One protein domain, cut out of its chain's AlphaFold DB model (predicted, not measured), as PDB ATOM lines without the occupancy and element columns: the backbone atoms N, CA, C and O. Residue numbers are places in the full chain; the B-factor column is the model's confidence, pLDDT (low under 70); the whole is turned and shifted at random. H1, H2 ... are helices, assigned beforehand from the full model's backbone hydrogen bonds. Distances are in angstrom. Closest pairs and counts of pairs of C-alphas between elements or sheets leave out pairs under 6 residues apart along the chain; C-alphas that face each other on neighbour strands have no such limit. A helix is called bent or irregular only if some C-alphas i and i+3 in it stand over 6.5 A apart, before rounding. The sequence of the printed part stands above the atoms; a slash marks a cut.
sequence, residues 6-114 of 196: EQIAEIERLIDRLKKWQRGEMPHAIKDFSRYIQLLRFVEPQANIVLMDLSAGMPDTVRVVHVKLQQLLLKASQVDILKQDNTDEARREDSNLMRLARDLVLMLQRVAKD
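This is residues 6 to 114 of the 196 residues of an uncharacterized protein of Phycisphaerae bacterium SG8_4 (UniProt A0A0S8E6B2). You are looking at a long bundle of four helices side by side, running up and down, with H1, H2, H3 and H4 packed in a ring in chain order and H4 closing back on H1. The hairpin of the two longest helices, H3 and H4, reaches on past H1 and H2 at one end, while the long link between H1 and H2 loops out round His 28. The printed part has 109 residues with four named helices, H1 to H4 in that order, and no named strand; the class is all helix. The whole is compact, with a radius of gyration of the C-alphas of 14.1 A, yet elongated, spanning 44 by 28 by 18 A.

Start with H1, residues 6 to 23, the first helix of an up and down bundle of four, each running against the one before it. H2, residues 35 to 55, touches H1 and forms a helical hairpin with it, at a shallow tilt of 18 degrees, opposite ways; their closest C-alphas, of Ile 11 and Val 50, are 6.3 A apart. Go on to H3, residues 59 to 85, which touches H2 in a second hairpin at a shallow tilt of 10 degrees; look at Tyr 36 and Ala 76, whose C-alphas are the closest at 5.0 A. H4, residues 87 to 113, makes the third hairpin, touching H3 at a shallow tilt of 19 degrees, with the closest C-alphas, of Leu 82 and Ala 90, 5.2 A apart. H4 also touches H1, opposite ways at a shallow tilt of 24 degrees, and there the closest C-alphas, of Ile 8 and Ala 112, are 5.4 A apart. H2 and H4 are near each other, with 5 pairs of C-alphas within 10 A, and H1 and H3 are apart. In H1 and H4 every O i to N i+4 pair is within hydrogen-bond range; in H2 14 of 17 are, in H3 21 of 23.

Find C-alpha 6 at (5.649, 18.677, -1.020); from there H1 runs 25.9 A to Arg 23. H2 covers 28.5 A from Arg 35 to Ser 55, with a kink of 36 degrees near residue 44; it is neither bent nor irregular, but only just: C-alphas 41 and 44 are 6.4 A apart. H3 runs 39.6 A from Pro 59 to C-alpha 85 at (-14.273, -13.904, -22.294). H4 runs 38.9 A from Thr 87 to C-alpha 113 at (-6.044, 23.691, -5.571).

The two C-alphas farthest apart, of Gly 57 and Asp 85, are 44.1 A apart. The printed part has no cut. The link from H1 to H2, 11 residues, is long; those from H2 to H3 and from H3 to H4 are tight. Mean pLDDT of the printed part is 80.6, and it is under 70 at residues 27 to 33 and at residue 114.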
ATOM      1  N   GLU A   6       5.266  20.060  -0.734       83.75
ATOM      2  CA  GLU A   6       5.649  18.677  -1.020       83.75
ATOM      3  C   GLU A   6       4.427  17.776  -1.244       83.75
ATOM      4  O   GLU A   6       4.367  17.068  -2.249       83.75
ATOM      5  N   GLN A   7       3.399  17.883  -0.392       82.50
ATOM      6  CA  GLN A   7       2.131  17.165  -0.567       82.50
ATOM      7  C   GLN A   7       1.436  17.551  -1.880       82.50
ATOM      8  O   GLN A   7       0.950  16.686  -2.609       82.50
ATOM      9  N   ILE A   8       1.420  18.845  -2.216       84.06
ATOM     10  CA  ILE A   8       0.851  19.336  -3.481       84.06
ATOM     11  C   ILE A   8       1.622  18.755  -4.672       84.06
ATOM     12  O   ILE A   8       1.005  18.243  -5.606       84.06
ATOM     13  N   ALA A   9       2.957  18.768  -4.625       84.81
ATOM     14  CA  ALA A   9       3.788  18.219  -5.693       84.81
ATOM     15  C   ALA A   9       3.545  16.714  -5.908       84.81
ATOM     16  O   ALA A   9       3.515  16.257  -7.054       84.81
ATOM     17  N   GLU A  10       3.336  15.934  -4.843       86.25
ATOM     18  CA  GLU A  10       3.010  14.508  -4.970       86.25
ATOM     19  C   GLU A  10       1.619  14.260  -5.562       86.25
ATOM     20  O   GLU A  10       1.465  13.420  -6.458       86.25
ATOM     21  N   ILE A  11       0.614  15.045  -5.161       86.56
ATOM     22  CA  ILE A  11      -0.714  14.996  -5.785       86.56
ATOM     23  C   ILE A  11      -0.618  15.322  -7.285       86.56
ATOM     24  O   ILE A  11      -1.206  14.623  -8.115       86.56
ATOM     25  N   GLU A  12       0.145  16.348  -7.664       87.12
ATOM     26  CA  GLU A  12       0.340  16.731  -9.067       87.12
ATOM     27  C   GLU A  12       1.046  15.641  -9.882       87.12
ATOM     28  O   GLU A  12       0.634  15.356 -11.013       87.12
ATOM     29  N   ARG A  13       2.054  14.971  -9.306       88.12
ATOM     30  CA  ARG A  13       2.717  13.817  -9.939       88.12
ATOM     31  C   ARG A  13       1.740  12.665 -10.167       88.12
ATOM     32  O   ARG A  13       1.767  12.053 -11.238       88.12
ATOM     33  N   LEU A  14       0.871  12.375  -9.197       88.81
ATOM     34  CA  LEU A  14      -0.164  11.349  -9.335       88.81
ATOM     35  C   LEU A  14      -1.178  11.712 -10.431       88.81
ATOM     36  O   LEU A  14      -1.511  10.872 -11.270       88.81
ATOM     37  N   ILE A  15      -1.632  12.969 -10.470       89.00
ATOM     38  CA  ILE A  15      -2.538  13.483 -11.509       89.00
ATOM     39  C   ILE A  15      -1.919  13.333 -12.900       89.00
ATOM     40  O   ILE A  15      -2.583  12.858 -13.825       89.00
ATOM     41  N   ASP A  16      -0.661  13.742 -13.069       88.19
ATOM     42  CA  ASP A  16       0.046  13.624 -14.345       88.19
ATOM     43  C   ASP A  16       0.166  12.158 -14.781       88.19
ATOM     44  O   ASP A  16      -0.137  11.822 -15.929       88.19
ATOM     45  N   ARG A  17       0.500  11.255 -13.851       87.25
ATOM     46  CA  ARG A  17       0.578   9.817 -14.134       87.25
ATOM     47  C   ARG A  17      -0.774   9.231 -14.544       87.25
ATOM     48  O   ARG A  17      -0.842   8.519 -15.545       87.25
ATOM     49  N   LEU A  18      -1.854   9.569 -13.838       87.00
ATOM     50  CA  LEU A  18      -3.218   9.162 -14.198       87.00
ATOM     51  C   LEU A  18      -3.614   9.669 -15.591       87.00
ATOM     52  O   LEU A  18      -4.181   8.912 -16.380       87.00
ATOM     53  N   LYS A  19      -3.282  10.918 -15.939       87.69
ATOM     54  CA  LYS A  19      -3.547  11.476 -17.277       87.69
ATOM     55  C   LYS A  19      -2.741  10.776 -18.368       87.69
ATOM     56  O   LYS A  19      -3.298  10.445 -19.412       87.69
ATOM     57  N   LYS A  20      -1.455  10.508 -18.133       86.50
ATOM     58  CA  LYS A  20      -0.610   9.741 -19.064       86.50
ATOM     59  C   LYS A  20      -1.166   8.335 -19.278       86.50
ATOM     60  O   LYS A  20      -1.302   7.899 -20.418       86.50
ATOM     61  N   TRP A  21      -1.602   7.669 -18.212       87.50
ATOM     62  CA  TRP A  21      -2.306   6.390 -18.299       87.50
ATOM     63  C   TRP A  21      -3.630   6.485 -19.090       87.50
ATOM     64  O   TRP A  21      -3.914   5.640 -19.945       87.50
ATOM     65  N   GLN A  22      -4.423   7.543 -18.890       85.25
ATOM     66  CA  GLN A  22      -5.658   7.805 -19.650       85.25
ATOM     67  C   GLN A  22      -5.416   8.061 -21.148       85.25
ATOM     68  O   GLN A  22      -6.290   7.766 -21.965       85.25
ATOM     69  N   ARG A  23      -4.243   8.572 -21.526       84.38
ATOM     70  CA  ARG A  23      -3.861   8.787 -22.930       84.38
ATOM     71  C   ARG A  23      -3.089   7.615 -23.547       84.38
ATOM     72  O   ARG A  23      -2.865   7.610 -24.749       84.38
ATOM     73  N   GLY A  24      -2.707   6.613 -22.751       80.69
ATOM     74  CA  GLY A  24      -1.841   5.519 -23.209       80.69
ATOM     75  C   GLY A  24      -0.376   5.938 -23.398       80.69
ATOM     76  O   GLY A  24       0.384   5.258 -24.079       80.69
ATOM     77  N   GLU A  25       0.036   7.046 -22.780       83.06
ATOM     78  CA  GLU A  25       1.378   7.642 -22.862       83.06
ATOM     79  C   GLU A  25       2.316   7.139 -21.751       83.06
ATOM     80  O   GLU A  25       3.267   7.820 -21.361       83.06
ATOM     81  N   MET A  26       2.045   5.960 -21.187       77.12
ATOM     82  CA  MET A  26       2.901   5.397 -20.143       77.12
ATOM     83  C   MET A  26       4.308   5.085 -20.700       77.12
ATOM     84  O   MET A  26       4.436   4.709 -21.873       77.12
ATOM     85  N   PRO A  27       5.375   5.261 -19.890       65.94
ATOM     86  CA  PRO A  27       6.751   4.978 -20.291       65.94
ATOM     87  C   PRO A  27       6.916   3.624 -20.987       65.94
ATOM     88  O   PRO A  27       6.261   2.643 -20.644       65.94
ATOM     89  N   HIS A  28       7.838   3.552 -21.949       54.25
ATOM     90  CA  HIS A  28       8.024   2.353 -22.776       54.25
ATOM     91  C   HIS A  28       8.387   1.108 -21.953       54.25
ATOM     92  O   HIS A  28       7.957   0.019 -22.306       54.25
ATOM     93  N   ALA A  29       9.060   1.284 -20.811       56.94
ATOM     94  CA  ALA A  29       9.409   0.213 -19.875       56.94
ATOM     95  C   ALA A  29       8.202  -0.525 -19.258       56.94
ATOM     96  O   ALA A  29       8.381  -1.551 -18.612       56.94
ATOM     97  N   ILE A  30       6.984   0.003 -19.414       60.81
ATOM     98  CA  ILE A  30       5.753  -0.576 -18.859       60.81
ATOM     99  C   ILE A  30       4.654  -0.775 -19.911       60.81
ATOM    100  O   ILE A  30       3.538  -1.162 -19.564       60.81
ATOM    101  N   LYS A  31       4.970  -0.563 -21.198       59.12
ATOM    102  CA  LYS A  31       4.046  -0.794 -22.323       59.12
ATOM    103  C   LYS A  31       3.680  -2.265 -22.517       59.12
ATOM    104  O   LYS A  31       2.603  -2.531 -23.039       59.12
ATOM    105  N   ASP A  32       4.534  -3.181 -22.066       63.06
ATOM    106  CA  ASP A  32       4.298  -4.627 -22.170       63.06
ATOM    107  C   ASP A  32       3.194  -5.109 -21.218       63.06
ATOM    108  O   ASP A  32       2.610  -6.175 -21.412       63.06
ATOM    109  N   PHE A  33       2.864  -4.313 -20.196       68.19
ATOM    110  CA  PHE A  33       1.730  -4.588 -19.326       68.19
ATOM    111  C   PHE A  33       0.427  -4.127 -19.967       68.19
ATOM    112  O   PHE A  33       0.358  -3.046 -20.564       68.19
ATOM    113  N   SER A  34      -0.642  -4.902 -19.750       77.25
ATOM    114  CA  SER A  34      -1.993  -4.450 -20.070       77.25
ATOM    115  C   SER A  34      -2.252  -3.109 -19.383       77.25
ATOM    116  O   SER A  34      -1.762  -2.830 -18.284       77.25
ATOM    117  N   ARG A  35      -3.050  -2.264 -20.032       76.38
ATOM    118  CA  ARG A  35      -3.422  -0.957 -19.490       76.38
ATOM    119  C   ARG A  35      -3.981  -1.066 -18.064       76.38
ATOM    120  O   ARG A  35      -3.731  -0.193 -17.247       76.38
ATOM    121  N   TYR A  36      -4.682  -2.141 -17.728       81.69
ATOM    122  CA  TYR A  36      -5.254  -2.347 -16.395       81.69
ATOM    123  C   TYR A  36      -4.187  -2.727 -15.367       81.69
ATOM    124  O   TYR A  36      -4.145  -2.155 -14.280       81.69
ATOM    125  N   ILE A  37      -3.250  -3.595 -15.754       77.81
ATOM    126  CA  ILE A  37      -2.095  -3.957 -14.925       77.81
ATOM    127  C   ILE A  37      -1.198  -2.739 -14.664       77.81
ATOM    128  O   ILE A  37      -0.646  -2.611 -13.573       77.81
ATOM    129  N   GLN A  38      -1.088  -1.807 -15.617       79.06
ATOM    130  CA  GLN A  38      -0.357  -0.558 -15.392       79.06
ATOM    131  C   GLN A  38      -0.967   0.278 -14.252       79.06
ATOM    132  O   GLN A  38      -0.233   0.923 -13.503       79.06
ATOM    133  N   LEU A  39      -2.297   0.262 -14.104       82.69
ATOM    134  CA  LEU A  39      -2.998   1.003 -13.055       82.69
ATOM    135  C   LEU A  39      -2.718   0.379 -11.676       82.69
ATOM    136  O   LEU A  39      -2.297   1.083 -10.761       82.69
ATOM    137  N   LEU A  40      -2.813  -0.947 -11.571       77.62
ATOM    138  CA  LEU A  40      -2.500  -1.694 -10.345       77.62
ATOM    139  C   LEU A  40      -1.019  -1.563  -9.943       77.62
ATOM    140  O   LEU A  40      -0.691  -1.311  -8.795       77.62
ATOM    141  N   ARG A  41      -0.082  -1.695 -10.887       78.50
ATOM    142  CA  ARG A  41       1.351  -1.752 -10.540       78.50
ATOM    143  C   ARG A  41       2.021  -0.398 -10.342       78.50
ATOM    144  O   ARG A  41       3.039  -0.337  -9.660       78.50
ATOM    145  N   PHE A  42       1.509   0.669 -10.957       80.25
ATOM    146  CA  PHE A  42       2.229   1.952 -11.002       80.25
ATOM    147  C   PHE A  42       1.420   3.155 -10.523       80.25
ATOM    148  O   PHE A  42       2.024   4.166 -10.151       80.25
ATOM    149  N   VAL A  43       0.087   3.078 -10.542       81.31
ATOM    150  CA  VAL A  43      -0.783   4.164 -10.070       81.31
ATOM    151  C   VAL A  43      -1.176   3.935  -8.614       81.31
ATOM    152  O   VAL A  43      -1.046   4.857  -7.817       81.31
ATOM    153  N   GLU A  44      -1.573   2.715  -8.245       82.81
ATOM    154  CA  GLU A  44      -1.955   2.379  -6.866       82.81
ATOM    155  C   GLU A  44      -0.858   2.676  -5.831       82.81
ATOM    156  O   GLU A  44      -1.162   3.378  -4.865       82.81
ATOM    157  N   PRO A  45       0.417   2.262  -6.007       82.31
ATOM    158  CA  PRO A  45       1.430   2.517  -4.984       82.31
ATOM    159  C   PRO A  45       1.661   4.010  -4.748       82.31
ATOM    160  O   PRO A  45       1.805   4.447  -3.611       82.31
ATOM    161  N   GLN A  46       1.644   4.811  -5.819       80.81
ATOM    162  CA  GLN A  46       1.800   6.259  -5.707       80.81
ATOM    163  C   GLN A  46       0.570   6.910  -5.070       80.81
ATOM    164  O   GLN A  46       0.706   7.818  -4.257       80.81
ATOM    165  N   ALA A  47      -0.628   6.436  -5.409       84.69
ATOM    166  CA  ALA A  47      -1.850   6.924  -4.796       84.69
ATOM    167  C   ALA A  47      -1.892   6.620  -3.293       84.69
ATOM    168  O   ALA A  47      -2.292   7.482  -2.520       84.69
ATOM    169  N   ASN A  48      -1.402   5.457  -2.862       80.81
ATOM    170  CA  ASN A  48      -1.308   5.115  -1.444       80.81
ATOM    171  C   ASN A  48      -0.323   6.015  -0.681       80.81
ATOM    172  O   ASN A  48      -0.643   6.421   0.430       80.81
ATOM    173  N   ILE A  49       0.816   6.386  -1.283       81.88
ATOM    174  CA  ILE A  49       1.753   7.365  -0.695       81.88
ATOM    175  C   ILE A  49       1.045   8.710  -0.488       81.88
ATOM    176  O   ILE A  49       0.997   9.219   0.627       81.88
ATOM    177  N   VAL A  50       0.394   9.225  -1.538       82.94
ATOM    178  CA  VAL A  50      -0.367  10.484  -1.470       82.94
ATOM    179  C   VAL A  50      -1.456  10.424  -0.393       82.94
ATOM    180  O   VAL A  50      -1.626  11.368   0.370       82.94
ATOM    181  N   LEU A  51      -2.194   9.316  -0.295       82.69
ATOM    182  CA  LEU A  51      -3.247   9.148   0.709       82.69
ATOM    183  C   LEU A  51      -2.696   9.082   2.138       82.69
ATOM    184  O   LEU A  51      -3.304   9.663   3.038       82.69
ATOM    185  N   MET A  52      -1.559   8.414   2.355       81.75
ATOM    186  CA  MET A  52      -0.891   8.386   3.659       81.75
ATOM    187  C   MET A  52      -0.480   9.795   4.086       81.75
ATOM    188  O   MET A  52      -0.845  10.219   5.183       81.75
ATOM    189  N   ASP A  53       0.169  10.548   3.200       80.31
ATOM    190  CA  ASP A  53       0.641  11.905   3.493       80.31
ATOM    191  C   ASP A  53      -0.513  12.878   3.763       80.31
ATOM    192  O   ASP A  53      -0.391  13.786   4.587       80.31
ATOM    193  N   LEU A  54      -1.657  12.684   3.104       76.38
ATOM    194  CA  LEU A  54      -2.854  13.501   3.310       76.38
ATOM    195  C   LEU A  54      -3.636  13.135   4.580       76.38
ATOM    196  O   LEU A  54      -4.355  13.984   5.118       76.38
ATOM    197  N   SER A  55      -3.510  11.902   5.081       78.62
ATOM    198  CA  SER A  55      -4.322  11.397   6.198       78.62
ATOM    199  C   SER A  55      -4.098  12.158   7.506       78.62
ATOM    200  O   SER A  55      -5.022  12.285   8.308       78.62
ATOM    201  N   ALA A  56      -2.911  12.744   7.682       71.75
ATOM    202  CA  ALA A  56      -2.554  13.520   8.864       71.75
ATOM    203  C   ALA A  56      -3.287  14.873   8.950       71.75
ATOM    204  O   ALA A  56      -3.405  15.433  10.039       71.75
ATOM    205  N   GLY A  57      -3.770  15.411   7.821       70.75
ATOM    206  CA  GLY A  57      -4.352  16.757   7.761       70.75
ATOM    207  C   GLY A  57      -5.764  16.846   7.187       70.75
ATOM    208  O   GLY A  57      -6.455  17.830   7.454       70.75
ATOM    209  N   MET A  58      -6.200  15.858   6.396       74.38
ATOM    210  CA  MET A  58      -7.489  15.883   5.690       74.38
ATOM    211  C   MET A  58      -8.139  14.485   5.616       74.38
ATOM    212  O   MET A  58      -8.376  13.976   4.516       74.38
ATOM    213  N   PRO A  59      -8.452  13.843   6.758       71.88
ATOM    214  CA  PRO A  59      -8.927  12.454   6.790       71.88
ATOM    215  C   PRO A  59     -10.205  12.215   5.968       71.88
ATOM    216  O   PRO A  59     -10.308  11.206   5.271       71.88
ATOM    217  N   ASP A  60     -11.145  13.165   5.963       71.75
ATOM    218  CA  ASP A  60     -12.361  13.062   5.147       71.75
ATOM    219  C   ASP A  60     -12.060  13.057   3.649       71.75
ATOM    220  O   ASP A  60     -12.583  12.224   2.909       71.75
ATOM    221  N   THR A  61     -11.170  13.941   3.200       74.62
ATOM    222  CA  THR A  61     -10.737  14.023   1.802       74.62
ATOM    223  C   THR A  61      -9.987  12.766   1.377       74.62
ATOM    224  O   THR A  61     -10.261  12.223   0.307       74.62
ATOM    225  N   VAL A  62      -9.095  12.259   2.233       77.44
ATOM    226  CA  VAL A  62      -8.396  10.984   2.016       77.44
ATOM    227  C   VAL A  62      -9.388   9.851   1.840       77.44
ATOM    228  O   VAL A  62      -9.259   9.080   0.893       77.44
ATOM    229  N   ARG A  63     -10.418   9.780   2.687       74.75
ATOM    230  CA  ARG A  63     -11.454   8.751   2.584       74.75
ATOM    231  C   ARG A  63     -12.157   8.792   1.228       74.75
ATOM    232  O   ARG A  63     -12.297   7.750   0.590       74.75
ATOM    233  N   VAL A  64     -12.551   9.975   0.746       76.12
ATOM    234  CA  VAL A  64     -13.224  10.103  -0.562       76.12
ATOM    235  C   VAL A  64     -12.318   9.649  -1.708       76.12
ATOM    236  O   VAL A  64     -12.734   8.862  -2.563       76.12
ATOM    237  N   VAL A  65     -11.073  10.130  -1.719       80.75
ATOM    238  CA  VAL A  65     -10.096   9.794  -2.760       80.75
ATOM    239  C   VAL A  65      -9.776   8.297  -2.724       80.75
ATOM    240  O   VAL A  65      -9.721   7.661  -3.777       80.75
ATOM    241  N   HIS A  66      -9.640   7.712  -1.531       82.00
ATOM    242  CA  HIS A  66      -9.378   6.288  -1.350       82.00
ATOM    243  C   HIS A  66     -10.514   5.422  -1.899       82.00
ATOM    244  O   HIS A  66     -10.256   4.508  -2.679       82.00
ATOM    245  N   VAL A  67     -11.777   5.739  -1.588       80.00
ATOM    246  CA  VAL A  67     -12.935   4.999  -2.126       80.00
ATOM    247  C   VAL A  67     -12.954   5.047  -3.655       80.00
ATOM    248  O   VAL A  67     -13.129   4.020  -4.311       80.00
ATOM    249  N   LYS A  68     -12.728   6.224  -4.254       82.31
ATOM    250  CA  LYS A  68     -12.690   6.363  -5.718       82.31
ATOM    251  C   LYS A  68     -11.518   5.615  -6.351       82.31
ATOM    252  O   LYS A  68     -11.684   5.037  -7.426       82.31
ATOM    253  N   LEU A  69     -10.364   5.587  -5.689       85.75
ATOM    254  CA  LEU A  69      -9.220   4.786  -6.113       85.75
ATOM    255  C   LEU A  69      -9.552   3.288  -6.083       85.75
ATOM    256  O   LEU A  69      -9.330   2.611  -7.081       85.75
ATOM    257  N   GLN A  70     -10.144   2.780  -5.001       83.69
ATOM    258  CA  GLN A  70     -10.533   1.368  -4.897       83.69
ATOM    259  C   GLN A  70     -11.561   0.975  -5.965       83.69
ATOM    260  O   GLN A  70     -11.401  -0.043  -6.636       83.69
ATOM    261  N   GLN A  71     -12.563   1.826  -6.220       85.44
ATOM    262  CA  GLN A  71     -13.520   1.619  -7.315       85.44
ATOM    263  C   GLN A  71     -12.825   1.539  -8.681       85.44
ATOM    264  O   GLN A  71     -13.172   0.695  -9.508       85.44
ATOM    265  N   LEU A  72     -11.833   2.402  -8.923       87.44
ATOM    266  CA  LEU A  72     -11.052   2.404 -10.157       87.44
ATOM    267  C   LEU A  72     -10.222   1.118 -10.312       87.44
ATOM    268  O   LEU A  72     -10.218   0.526 -11.392       87.44
ATOM    269  N   LEU A  73      -9.555   0.668  -9.245       85.25
ATOM    270  CA  LEU A  73      -8.722  -0.540  -9.236       85.25
ATOM    271  C   LEU A  73      -9.557  -1.809  -9.437       85.25
ATOM    272  O   LEU A  73      -9.242  -2.625 -10.308       85.25
ATOM    273  N   LEU A  74     -10.667  -1.932  -8.702       84.69
ATOM    274  CA  LEU A  74     -11.614  -3.035  -8.853       84.69
ATOM    275  C   LEU A  74     -12.128  -3.107 -10.291       84.69
ATOM    276  O   LEU A  74     -12.153  -4.176 -10.904       84.69
ATOM    277  N   LYS A  75     -12.497  -1.954 -10.863       86.12
ATOM    278  CA  LYS A  75     -12.999  -1.905 -12.232       86.12
ATOM    279  C   LYS A  75     -11.926  -2.273 -13.252       86.12
ATOM    280  O   LYS A  75     -12.233  -2.957 -14.223       86.12
ATOM    281  N   ALA A  76     -10.675  -1.872 -13.028       86.50
ATOM    282  CA  ALA A  76      -9.566  -2.234 -13.903       86.50
ATOM    283  C   ALA A  76      -9.372  -3.758 -13.933       86.50
ATOM    284  O   ALA A  76      -9.254  -4.333 -15.014       86.50
ATOM    285  N   SER A  77      -9.429  -4.413 -12.769       83.44
ATOM    286  CA  SER A  77      -9.364  -5.875 -12.670       83.44
ATOM    287  C   SER A  77     -10.524  -6.560 -13.406       83.44
ATOM    288  O   SER A  77     -10.289  -7.481 -14.185       83.44
ATOM    289  N   GLN A  78     -11.758  -6.068 -13.251       83.88
ATOM    290  CA  GLN A  78     -12.925  -6.612 -13.962       83.88
ATOM    291  C   GLN A  78     -12.777  -6.533 -15.486       83.88
ATOM    292  O   GLN A  78     -13.087  -7.497 -16.180       83.88
ATOM    293  N   VAL A  79     -12.299  -5.403 -16.018       83.44
ATOM    294  CA  VAL A  79     -12.109  -5.247 -17.469       83.44
ATOM    295  C   VAL A  79     -11.005  -6.173 -17.986       83.44
ATOM    296  O   VAL A  79     -11.139  -6.716 -19.082       83.44
ATOM    297  N   ASP A  80      -9.935  -6.381 -17.212       82.12
ATOM    298  CA  ASP A  80      -8.844  -7.295 -17.579       82.12
ATOM    299  C   ASP A  80      -9.339  -8.748 -17.702       82.12
ATOM    300  O   ASP A  80      -9.021  -9.418 -18.682       82.12
ATOM    301  N   ILE A  81     -10.206  -9.184 -16.780       81.81
ATOM    302  CA  ILE A  81     -10.864 -10.502 -16.826       81.81
ATOM    303  C   ILE A  81     -11.822 -10.584 -18.024       81.81
ATOM    304  O   ILE A  81     -11.717 -11.488 -18.849       81.81
ATOM    305  N   LEU A  82     -12.719  -9.602 -18.182       81.38
ATOM    306  CA  LEU A  82     -13.729  -9.598 -19.249       81.38
ATOM    307  C   LEU A  82     -13.128  -9.585 -20.654       81.38
ATOM    308  O   LEU A  82     -13.756 -10.077 -21.589       81.38
ATOM    309  N   LYS A  83     -11.921  -9.040 -20.841       76.44
ATOM    310  CA  LYS A  83     -11.252  -9.065 -22.148       76.44
ATOM    311  C   LYS A  83     -10.938 -10.469 -22.650       76.44
ATOM    312  O   LYS A  83     -10.772 -10.621 -23.859       76.44
ATOM    313  N   GLN A  84     -10.845 -11.450 -21.758       72.81
ATOM    314  CA  GLN A  84     -10.574 -12.837 -22.124       72.81
ATOM    315  C   GLN A  84     -11.844 -13.550 -22.617       72.81
ATOM    316  O   GLN A  84     -11.752 -14.362 -23.534       72.81
ATOM    317  N   ASP A  85     -13.019 -13.160 -22.102       78.38
ATOM    318  CA  ASP A  85     -14.273 -13.904 -22.294       78.38
ATOM    319  C   ASP A  85     -15.347 -13.163 -23.116       78.38
ATOM    320  O   ASP A  85     -16.078 -13.787 -23.885       78.38
ATOM    321  N   ASN A  86     -15.478 -11.837 -22.974       83.12
ATOM    322  CA  ASN A  86     -16.552 -11.048 -23.593       83.12
ATOM    323  C   ASN A  86     -16.089  -9.640 -24.005       83.12
ATOM    324  O   ASN A  86     -16.130  -8.673 -23.237       83.12
ATOM    325  N   THR A  87     -15.689  -9.499 -25.270       81.00
ATOM    326  CA  THR A  87     -15.076  -8.267 -25.790       81.00
ATOM    327  C   THR A  87     -16.022  -7.058 -25.806       81.00
ATOM    328  O   THR A  87     -15.574  -5.931 -25.578       81.00
ATOM    329  N   ASP A  88     -17.321  -7.252 -26.048       80.75
ATOM    330  CA  ASP A  88     -18.289  -6.145 -26.104       80.75
ATOM    331  C   ASP A  88     -18.636  -5.616 -24.709       80.75
ATOM    332  O   ASP A  88     -18.773  -4.405 -24.501       80.75
ATOM    333  N   GLU A  89     -18.719  -6.504 -23.721       79.38
ATOM    334  CA  GLU A  89     -18.868  -6.115 -22.322       79.38
ATOM    335  C   GLU A  89     -17.606  -5.433 -21.792       79.38
ATOM    336  O   GLU A  89     -17.701  -4.355 -21.202       79.38
ATOM    337  N   ALA A  90     -16.424  -5.957 -22.129       78.81
ATOM    338  CA  ALA A  90     -15.150  -5.331 -21.794       78.81
ATOM    339  C   ALA A  90     -15.034  -3.896 -22.341       78.81
ATOM    340  O   ALA A  90     -14.531  -3.019 -21.646       78.81
ATOM    341  N   ARG A  91     -15.534  -3.612 -23.554       80.50
ATOM    342  CA  ARG A  91     -15.541  -2.247 -24.125       80.50
ATOM    343  C   ARG A  91     -16.438  -1.277 -23.356       80.50
ATOM    344  O   ARG A  91     -16.062  -0.119 -23.147       80.50
ATOM    345  N   ARG A  92     -17.624  -1.729 -22.936       79.12
ATOM    346  CA  ARG A  92     -18.521  -0.912 -22.100       79.12
ATOM    347  C   ARG A  92     -17.871  -0.611 -20.758       79.12
ATOM    348  O   ARG A  92     -17.890   0.533 -20.306       79.12
ATOM    349  N   GLU A  93     -17.243  -1.614 -20.162       83.56
ATOM    350  CA  GLU A  93     -16.614  -1.462 -18.858       83.56
ATOM    351  C   GLU A  93     -15.304  -0.673 -18.900       83.56
ATOM    352  O   GLU A  93     -15.032   0.092 -17.976       83.56
ATOM    353  N   ASP A  94     -14.565  -0.725 -20.009       81.62
ATOM    354  CA  ASP A  94     -13.435   0.171 -20.266       81.62
ATOM    355  C   ASP A  94     -13.881   1.642 -20.311       81.62
ATOM    356  O   ASP A  94     -13.239   2.514 -19.728       81.62
ATOM    357  N   SER A  95     -15.039   1.930 -20.912       81.88
ATOM    358  CA  SER A  95     -15.598   3.290 -20.930       81.88
ATOM    359  C   SER A  95     -15.967   3.776 -19.523       81.88
ATOM    360  O   SER A  95     -15.675   4.919 -19.157       81.88
ATOM    361  N   ASN A  96     -16.555   2.899 -18.704       82.56
ATOM    362  CA  ASN A  96     -16.848   3.189 -17.299       82.56
ATOM    363  C   ASN A  96     -15.569   3.419 -16.485       82.56
ATOM    364  O   ASN A  96     -15.518   4.352 -15.681       82.56
ATOM    365  N   LEU A  97     -14.528   2.621 -16.731       84.75
ATOM    366  CA  LEU A  97     -13.215   2.778 -16.116       84.75
ATOM    367  C   LEU A  97     -12.596   4.142 -16.449       84.75
ATOM    368  O   LEU A  97     -12.120   4.841 -15.554       84.75
ATOM    369  N   MET A  98     -12.639   4.559 -17.720       86.12
ATOM    370  CA  MET A  98     -12.122   5.869 -18.132       86.12
ATOM    371  C   MET A  98     -12.855   7.017 -17.448       86.12
ATOM    372  O   MET A  98     -12.225   8.012 -17.089       86.12
ATOM    373  N   ARG A  99     -14.172   6.892 -17.255       84.88
ATOM    374  CA  ARG A  99     -14.953   7.886 -16.516       84.88
ATOM    375  C   ARG A  99     -14.495   7.974 -15.059       84.88
ATOM    376  O   ARG A  99     -14.132   9.060 -14.627       84.88
ATOM    377  N   LEU A 100     -14.394   6.842 -14.356       83.81
ATOM    378  CA  LEU A 100     -13.912   6.806 -12.966       83.81
ATOM    379  C   LEU A 100     -12.523   7.431 -12.819       83.81
ATOM    380  O   LEU A 100     -12.265   8.176 -11.875       83.81
ATOM    381  N   ALA A 101     -11.632   7.172 -13.776       86.75
ATOM    382  CA  ALA A 101     -10.295   7.742 -13.750       86.75
ATOM    383  C   ALA A 101     -10.321   9.269 -13.914       86.75
ATOM    384  O   ALA A 101      -9.531   9.967 -13.276       86.75
ATOM    385  N   ARG A 102     -11.201   9.807 -14.772       86.69
ATOM    386  CA  ARG A 102     -11.373  11.263 -14.932       86.69
ATOM    387  C   ARG A 102     -11.926  11.889 -13.659       86.69
ATOM    388  O   ARG A 102     -11.399  12.914 -13.236       86.69
ATOM    389  N   ASP A 103     -12.913  11.252 -13.039       84.38
ATOM    390  CA  ASP A 103     -13.513  11.729 -11.792       84.38
ATOM    391  C   ASP A 103     -12.461  11.802 -10.675       84.38
ATOM    392  O   ASP A 103     -12.345  12.820  -9.992       84.38
ATOM    393  N   LEU A 104     -11.623  10.765 -10.547       86.88
ATOM    394  CA  LEU A 104     -10.516  10.743  -9.587       86.88
ATOM    395  C   LEU A 104      -9.495  11.858  -9.863       86.88
ATOM    396  O   LEU A 104      -9.059  12.540  -8.940       86.88
ATOM    397  N   VAL A 105      -9.135  12.084 -11.131       87.88
ATOM    398  CA  VAL A 105      -8.228  13.178 -11.515       87.88
ATOM    399  C   VAL A 105      -8.805  14.540 -11.136       87.88
ATOM    400  O   VAL A 105      -8.084  15.362 -10.574       87.88
ATOM    401  N   LEU A 106     -10.084  14.792 -11.422       84.44
ATOM    402  CA  LEU A 106     -10.740  16.056 -11.079       84.44
ATOM    403  C   LEU A 106     -10.782  16.271  -9.564       84.44
ATOM    404  O   LEU A 106     -10.543  17.383  -9.098       84.44
ATOM    405  N   MET A 107     -11.033  15.207  -8.802       84.31
ATOM    406  CA  MET A 107     -11.012  15.248  -7.344       84.31
ATOM    407  C   MET A 107      -9.627  15.619  -6.818       84.31
ATOM    408  O   MET A 107      -9.501  16.595  -6.087       84.31
ATOM    409  N   LEU A 108      -8.580  14.920  -7.258       85.81
ATOM    410  CA  LEU A 108      -7.199  15.225  -6.879       85.81
ATOM    411  C   LEU A 108      -6.792  16.652  -7.280       85.81
ATOM    412  O   LEU A 108      -6.119  17.342  -6.521       85.81
ATOM    413  N   GLN A 109      -7.234  17.134  -8.447       86.31
ATOM    414  CA  GLN A 109      -6.991  18.517  -8.870       86.31
ATOM    415  C   GLN A 109      -7.655  19.540  -7.949       86.31
ATOM    416  O   GLN A 109      -7.113  20.631  -7.786       86.31
ATOM    417  N   ARG A 110      -8.815  19.219  -7.368       83.75
ATOM    418  CA  ARG A 110      -9.437  20.066  -6.345       83.75
ATOM    419  C   ARG A 110      -8.631  20.024  -5.057       83.75
ATOM    420  O   ARG A 110      -8.313  21.092  -4.560       83.75
ATOM    421  N   VAL A 111      -8.203  18.843  -4.601       81.44
ATOM    422  CA  VAL A 111      -7.335  18.705  -3.413       81.44
ATOM    423  C   VAL A 111      -6.083  19.576  -3.546       81.44
ATOM    424  O   VAL A 111      -5.758  20.326  -2.637       81.44
ATOM    425  N   ALA A 112      -5.414  19.537  -4.702       82.75
ATOM    426  CA  ALA A 112      -4.210  20.332  -4.946       82.75
ATOM    427  C   ALA A 112      -4.468  21.851  -5.013       82.75
ATOM    428  O   ALA A 112      -3.567  22.638  -4.732       82.75
ATOM    429  N   LYS A 113      -5.674  22.273  -5.417       78.94
ATOM    430  CA  LYS A 113      -6.044  23.691  -5.571       78.94
ATOM    431  C   LYS A 113      -6.644  24.307  -4.313       78.94
ATOM    432  O   LYS A 113      -6.547  25.521  -4.147       78.94
ATOM    433  N   ASP A 114      -7.293  23.510  -3.474       68.44
ATOM    434  CA  ASP A 114      -8.014  23.993  -2.302       68.44
ATOM    435  C   ASP A 114      -7.043  24.167  -1.127       68.44
ATOM    436  O   ASP A 114      -6.906  23.333  -0.236       68.44
TER     437      ASP A 114